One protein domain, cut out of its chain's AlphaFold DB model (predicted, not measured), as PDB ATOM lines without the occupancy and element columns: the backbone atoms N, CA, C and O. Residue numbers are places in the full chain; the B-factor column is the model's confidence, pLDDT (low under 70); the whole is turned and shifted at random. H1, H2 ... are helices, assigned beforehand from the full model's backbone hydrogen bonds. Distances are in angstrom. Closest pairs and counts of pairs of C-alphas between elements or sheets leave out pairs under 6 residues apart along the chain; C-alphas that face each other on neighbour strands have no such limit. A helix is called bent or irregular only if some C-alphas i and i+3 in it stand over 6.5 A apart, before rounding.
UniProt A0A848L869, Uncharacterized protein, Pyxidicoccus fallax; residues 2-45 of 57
ATOM      1  N   ARG A   2     -20.097 -20.398-122.751       72.38
ATOM      2  CA  ARG A   2     -19.684 -19.003-122.465       72.38
ATOM      3  C   ARG A   2     -19.213 -18.749-121.017       72.38
ATOM      4  O   ARG A   2     -18.247 -18.029-120.815       72.38
ATOM      5  N   LEU A   3     -19.852 -19.388-120.030       77.69
ATOM      6  CA  LEU A   3     -19.496 -19.262-118.608       77.69
ATOM      7  C   LEU A   3     -18.137 -19.909-118.280       77.69
ATOM      8  O   LEU A   3     -17.338 -19.342-117.549       77.69
ATOM      9  N   VAL A   4     -17.859 -21.073-118.873       81.19
ATOM     10  CA  VAL A   4     -16.610 -21.824-118.664       81.19
ATOM     11  C   VAL A   4     -15.405 -21.023-119.163       81.19
ATOM     12  O   VAL A   4     -14.386 -20.956-118.486       81.19
ATOM     13  N   LEU A   5     -15.546 -20.343-120.305       81.62
ATOM     14  CA  LEU A   5     -14.499 -19.483-120.854       81.62
ATOM     15  C   LEU A   5     -14.177 -18.294-119.931       81.62
ATOM     16  O   LEU A   5     -13.011 -17.960-119.753       81.62
ATOM     17  N   LEU A   6     -15.197 -17.686-119.314       83.56
ATOM     18  CA  LEU A   6     -15.028 -16.563-118.383       83.56
ATOM     19  C   LEU A   6     -14.311 -16.982-117.093       83.56
ATOM     20  O   LEU A   6     -13.451 -16.248-116.613       83.56
ATOM     21  N   VAL A   7     -14.619 -18.170-116.565       81.56
ATOM     22  CA  VAL A   7     -13.951 -18.712-115.370       81.56
ATOM     23  C   VAL A   7     -12.477 -19.016-115.652       81.56
ATOM     24  O   VAL A   7     -11.616 -18.657-114.854       81.56
ATOM     25  N   ILE A   8     -12.171 -19.610-116.810       78.44
ATOM     26  CA  ILE A   8     -10.784 -19.886-117.219       78.44
ATOM     27  C   ILE A   8     -10.004 -18.578-117.402       78.44
ATOM     28  O   ILE A   8      -8.869 -18.469-116.943       78.44
ATOM     29  N   LEU A   9     -10.615 -17.560-118.015       76.75
ATOM     30  CA  LEU A   9      -9.973 -16.260-118.215       76.75
ATOM     31  C   LEU A   9      -9.680 -15.548-116.881       76.75
ATOM     32  O   LEU A   9      -8.601 -14.985-116.710       76.75
ATOM     33  N   ALA A  10     -10.607 -15.615-115.920       74.19
ATOM     34  CA  ALA A  10     -10.420 -15.049-114.585       74.19
ATOM     35  C   ALA A  10      -9.307 -15.759-113.794       74.19
ATOM     36  O   ALA A  10      -8.524 -15.099-113.113       74.19
ATOM     37  N   ALA A  11      -9.194 -17.086-113.924       70.44
ATOM     38  CA  ALA A  11      -8.130 -17.861-113.287       70.44
ATOM     39  C   ALA A  11      -6.739 -17.532-113.865       70.44
ATOM     40  O   ALA A  11      -5.769 -17.432-113.116       70.44
ATOM     41  N   LEU A  12      -6.639 -17.299-115.179       67.25
ATOM     42  CA  LEU A  12      -5.375 -16.944-115.837       67.25
ATOM     43  C   LEU A  12      -4.876 -15.539-115.458       67.25
ATOM     44  O   LEU A  12      -3.670 -15.336-115.344       67.25
ATOM     45  N   LEU A  13      -5.777 -14.583-115.207       66.62
ATOM     46  CA  LEU A  13      -5.412 -13.222-114.781       66.62
ATOM     47  C   LEU A  13      -4.866 -13.160-113.340       66.62
ATOM     48  O   LEU A  13      -4.143 -12.222-113.005       66.62
ATOM     49  N   GLY A  14      -5.184 -14.144-112.493       58.12
ATOM     50  CA  GLY A  14      -4.721 -14.200-111.101       58.12
ATOM     51  C   GLY A  14      -3.292 -14.726-110.920       58.12
ATOM     52  O   GLY A  14      -2.664 -14.444-109.902       58.12
ATOM     53  N   CYS A  15      -2.753 -15.458-111.900       58.72
ATOM     54  CA  CYS A  15      -1.449 -16.122-111.778       58.72
ATOM     55  C   CYS A  15      -0.240 -15.221-112.091       58.72
ATOM     56  O   CYS A  15       0.887 -15.588-111.772       58.72
ATOM     57  N   ASP A  16      -0.441 -14.038-112.676       55.47
ATOM     58  CA  ASP A  16       0.645 -13.149-113.137       55.47
ATOM     59  C   ASP A  16       1.200 -12.225-112.018       55.47
ATOM     60  O   ASP A  16       2.038 -11.347-112.244       55.47
ATOM     61  N   VAL A  17       0.707 -12.378-110.781       58.06
ATOM     62  CA  VAL A  17       0.961 -11.445-109.665       58.06
ATOM     63  C   VAL A  17       2.138 -11.861-108.776       58.06
ATOM     64  O   VAL A  17       2.665 -11.013-108.058       58.06
ATOM     65  N   TYR A  18       2.567 -13.124-108.814       55.78
ATOM     66  CA  TYR A  18       3.230 -13.699-107.642       55.78
ATOM     67  C   TYR A  18       4.693 -13.280-107.429       55.78
ATOM     68  O   TYR A  18       5.094 -13.167-106.283       55.78
ATOM     69  N   ASP A  19       5.473 -12.956-108.469       57.09
ATOM     70  CA  ASP A  19       6.843 -12.452-108.268       57.09
ATOM     71  C   ASP A  19       7.383 -11.746-109.519       57.09
ATOM     72  O   ASP A  19       7.879 -12.371-110.457       57.09
ATOM     73  N   ARG A  20       7.299 -10.409-109.562       60.03
ATOM     74  CA  ARG A  20       8.034  -9.615-110.561       60.03
ATOM     75  C   ARG A  20       9.210  -8.909-109.891       60.03
ATOM     76  O   ARG A  20       8.980  -7.955-109.138       60.03
ATOM     77  N   PRO A  21      10.462  -9.294-110.203       66.38
ATOM     78  CA  PRO A  21      11.634  -8.567-109.741       66.38
ATOM     79  C   PRO A  21      11.533  -7.094-110.155       66.38
ATOM     80  O   PRO A  21      11.181  -6.794-111.298       66.38
ATOM     81  N   ARG A  22      11.886  -6.177-109.245       69.44
ATOM     82  CA  ARG A  22      11.865  -4.710-109.444       69.44
ATOM     83  C   ARG A  22      10.478  -4.053-109.483       69.44
ATOM     84  O   ARG A  22      10.389  -2.873-109.819       69.44
ATOM     85  N   ARG A  23       9.399  -4.752-109.114       78.06
ATOM     86  CA  ARG A  23       8.111  -4.084-108.877       78.06
ATOM     87  C   ARG A  23       8.138  -3.377-107.513       78.06
ATOM     88  O   ARG A  23       8.494  -4.015-106.524       78.06
ATOM     89  N   PRO A  24       7.750  -2.091-107.424       78.81
ATOM     90  CA  PRO A  24       7.573  -1.438-106.135       78.81
ATOM     91  C   PRO A  24       6.519  -2.167-105.301       78.81
ATOM     92  O   PRO A  24       5.511  -2.636-105.835       78.81
ATOM     93  N   VAL A  25       6.726  -2.207-103.988       80.19
ATOM     94  CA  VAL A  25       5.705  -2.670-103.043       80.19
ATOM     95  C   VAL A  25       4.441  -1.833-103.220       80.19
ATOM     96  O   VAL A  25       4.517  -0.601-103.241       80.19
ATOM     97  N   GLY A  26       3.287  -2.493-103.327       80.12
ATOM     98  CA  GLY A  26       1.998  -1.827-103.508       80.12
ATOM     99  C   GLY A  26       1.611  -0.913-102.341       80.12
ATOM    100  O   GLY A  26       2.148  -1.010-101.239       80.12
ATOM    101  N   GLU A  27       0.651  -0.023-102.577       82.50
ATOM    102  CA  GLU A  27       0.124   0.890-101.547       82.50
ATOM    103  C   GLU A  27      -0.736   0.173-100.495       82.50
ATOM    104  O   GLU A  27      -0.899   0.665 -99.388       82.50
ATOM    105  N   ALA A  28      -1.239  -1.025-100.807       83.00
ATOM    106  CA  ALA A  28      -1.997  -1.846 -99.863       83.00
ATOM    107  C   ALA A  28      -1.118  -2.574 -98.827       83.00
ATOM    108  O   ALA A  28      -1.648  -3.159 -97.884       83.00
ATOM    109  N   PHE A  29       0.208  -2.578 -98.993       82.88
ATOM    110  CA  PHE A  29       1.106  -3.231 -98.045       82.88
ATOM    111  C   PHE A  29       1.152  -2.447 -96.731       82.88
ATOM    112  O   PHE A  29       1.516  -1.273 -96.712       82.88
ATOM    113  N   GLN A  30       0.822  -3.123 -95.634       85.50
ATOM    114  CA  GLN A  30       0.945  -2.596 -94.281       85.50
ATOM    115  C   GLN A  30       1.868  -3.508 -93.481       85.50
ATOM    116  O   GLN A  30       1.717  -4.728 -93.516       85.50
ATOM    117  N   ALA A  31       2.797  -2.913 -92.741       86.19
ATOM    118  CA  ALA A  31       3.662  -3.624 -91.814       86.19
ATOM    119  C   ALA A  31       3.339  -3.185 -90.381       86.19
ATOM    120  O   ALA A  31       3.072  -2.009 -90.118       86.19
ATOM    121  N   ARG A  32       3.341  -4.143 -89.456       91.31
ATOM    122  CA  ARG A  32       3.162  -3.902 -88.023       91.31
ATOM    123  C   ARG A  32       4.263  -4.612 -87.258       91.31
ATOM    124  O   ARG A  32       4.653  -5.717 -87.631       91.31
ATOM    125  N   ALA A  33       4.759  -3.970 -86.211       90.00
ATOM    126  CA  ALA A  33       5.650  -4.602 -85.254       90.00
ATOM    127  C   ALA A  33       4.875  -5.600 -84.371       90.00
ATOM    128  O   ALA A  33       3.642  -5.632 -84.369       90.00
ATOM    129  N   LEU A  34       5.609  -6.433 -83.629       90.50
ATOM    130  CA  LEU A  34       5.030  -7.479 -82.772       90.50
ATOM    131  C   LEU A  34       4.176  -6.917 -81.624       90.50
ATOM    132  O   LEU A  34       3.298  -7.605 -81.118       90.50
ATOM    133  N   ASP A  35       4.414  -5.667 -81.241       95.25
ATOM    134  CA  ASP A  35       3.625  -4.910 -80.266       95.25
ATOM    135  C   ASP A  35       2.375  -4.243 -80.881       95.25
ATOM    136  O   ASP A  35       1.608  -3.584 -80.183       95.25
ATOM    137  N   GLY A  36       2.154  -4.413 -82.190       93.44
ATOM    138  CA  GLY A  36       1.037  -3.838 -82.933       93.44
ATOM    139  C   GLY A  36       1.288  -2.436 -83.495       93.44
ATOM    140  O   GLY A  36       0.421  -1.927 -84.222       93.44
ATOM    141  N   ALA A  37       2.447  -1.823 -83.223       93.69
ATOM    142  CA  ALA A  37       2.796  -0.514 -83.761       93.69
ATOM    143  C   ALA A  37       2.846  -0.547 -85.296       93.69
ATOM    144  O   ALA A  37       3.370  -1.483 -85.902       93.69
ATOM    145  N   VAL A  38       2.280   0.474 -85.941       92.00
ATOM    146  CA  VAL A  38       2.282   0.585 -87.405       92.00
ATOM    147  C   VAL A  38       3.664   1.031 -87.871       92.00
ATOM    148  O   VAL A  38       4.186   2.038 -87.398       92.00
ATOM    149  N   ILE A  39       4.236   0.303 -88.827       88.19
ATOM    150  CA  ILE A  39       5.486   0.676 -89.488       88.19
ATOM    151  C   ILE A  39       5.123   1.467 -90.745       88.19
ATOM    152  O   ILE A  39       4.575   0.917 -91.702       88.19
ATOM    153  N   ASP A  40       5.422   2.765 -90.743       85.69
ATOM    154  CA  ASP A  40       5.229   3.617 -91.915       85.69
ATOM    155  C   ASP A  40       6.202   3.210 -93.036       85.69
ATOM    156  O   ASP A  40       7.410   3.066 -92.829       85.69
ATOM    157  N   LYS A  41       5.680   3.059 -94.257       79.94
ATOM    158  CA  LYS A  41       6.453   2.766 -95.472       79.94
ATOM    159  C   LYS A  41       7.549   3.808 -95.731       79.94
ATOM    160  O   LYS A  41       8.551   3.484 -96.367       79.94
ATOM    161  N   ALA A  42       7.390   5.040 -95.248       84.00
ATOM    162  CA  ALA A  42       8.404   6.087 -95.299       84.00
ATOM    163  C   ALA A  42       9.694   5.689 -94.565       84.00
ATOM    164  O   ALA A  42      10.779   6.008 -95.049       84.00
ATOM    165  N   VAL A  43       9.589   4.937 -93.465       84.19
ATOM    166  CA  VAL A  43      10.738   4.448 -92.678       84.19
ATOM    167  C   VAL A  43      11.536   3.394 -93.453       84.19
ATOM    168  O   VAL A  43      12.731   3.231 -93.239       84.19
ATOM    169  N   LEU A  44      10.896   2.709 -94.404       80.44
ATOM    170  CA  LEU A  44      11.512   1.685 -95.252       80.44
ATOM    171  C   LEU A  44      12.206   2.265 -96.501       80.44
ATOM    172  O   LEU A  44      12.674   1.511 -97.356       80.44
ATOM    173  N   ARG A  45      12.240   3.596 -96.668       84.81
ATOM    174  CA  ARG A  45      12.893   4.256 -97.811       84.81
ATOM    175  C   ARG A  45      14.382   4.474 -97.546       84.81
ATOM    176  O   ARG A  45      14.791   4.738 -96.427       84.81
TER     177      ARG A  45
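What this domain is: This is residues 2 to 45 of the 57 residues of an uncharacterized protein of Pyxidicoccus fallax (UniProt A0A848L869). Picture a long arm with a small head: helix H1 sticks out free at one end, and at the other the chain folds back on itself in a narrow loop, with residues 31 to 32 paired antiparallel with residues 38 to 39, before the short helix H2. Residues 2 to 24, of which 2 to 17 belong to H1, stand free. The printed part has 44 residues, with two named helices in the order H1, H2 and no named strand; the class is all helix, though only 20 of the 44 residues are in named elements. The whole is extended, with a radius of gyration of the C-alphas of 17.0 A, and only just elongated, spanning 49 by 25 by 14 A.

Where its parts are: Find C-alpha 2 at (-19.684, -19.003, -122.465), where H1, residues 2 to 17, begins; it runs 25.4 A to C-alpha 17 at (0.961, -11.445, -109.665). H1 is neither bent nor irregular, but only just: C-alphas 14 and 17 are 6.5 A apart. Look further on for H2, residues 41 to 44, which ends with C-alpha 44 at (11.512, 1.685, -95.252).

How they stand to each other: Start from H1 and you will find H2 apart from it, with no C-alpha of the one within 8 A of the other. In the backbone of H1, 8 of 12 O i to N i+4 pairs are within hydrogen-bond range; H2 is too short for such a pair, and its one O i to N i+3 pair is within range.

The domain as a whole: The C-alphas of Arg 2 and Asp 35, the two farthest apart, are 50.2 A apart. The printed part has no cut. Between H1 and H2 look along residues 18 to 40, a long link of 23 residues. The mean pLDDT of the printed part is 77.8, and residues 12 to 22 are under 70.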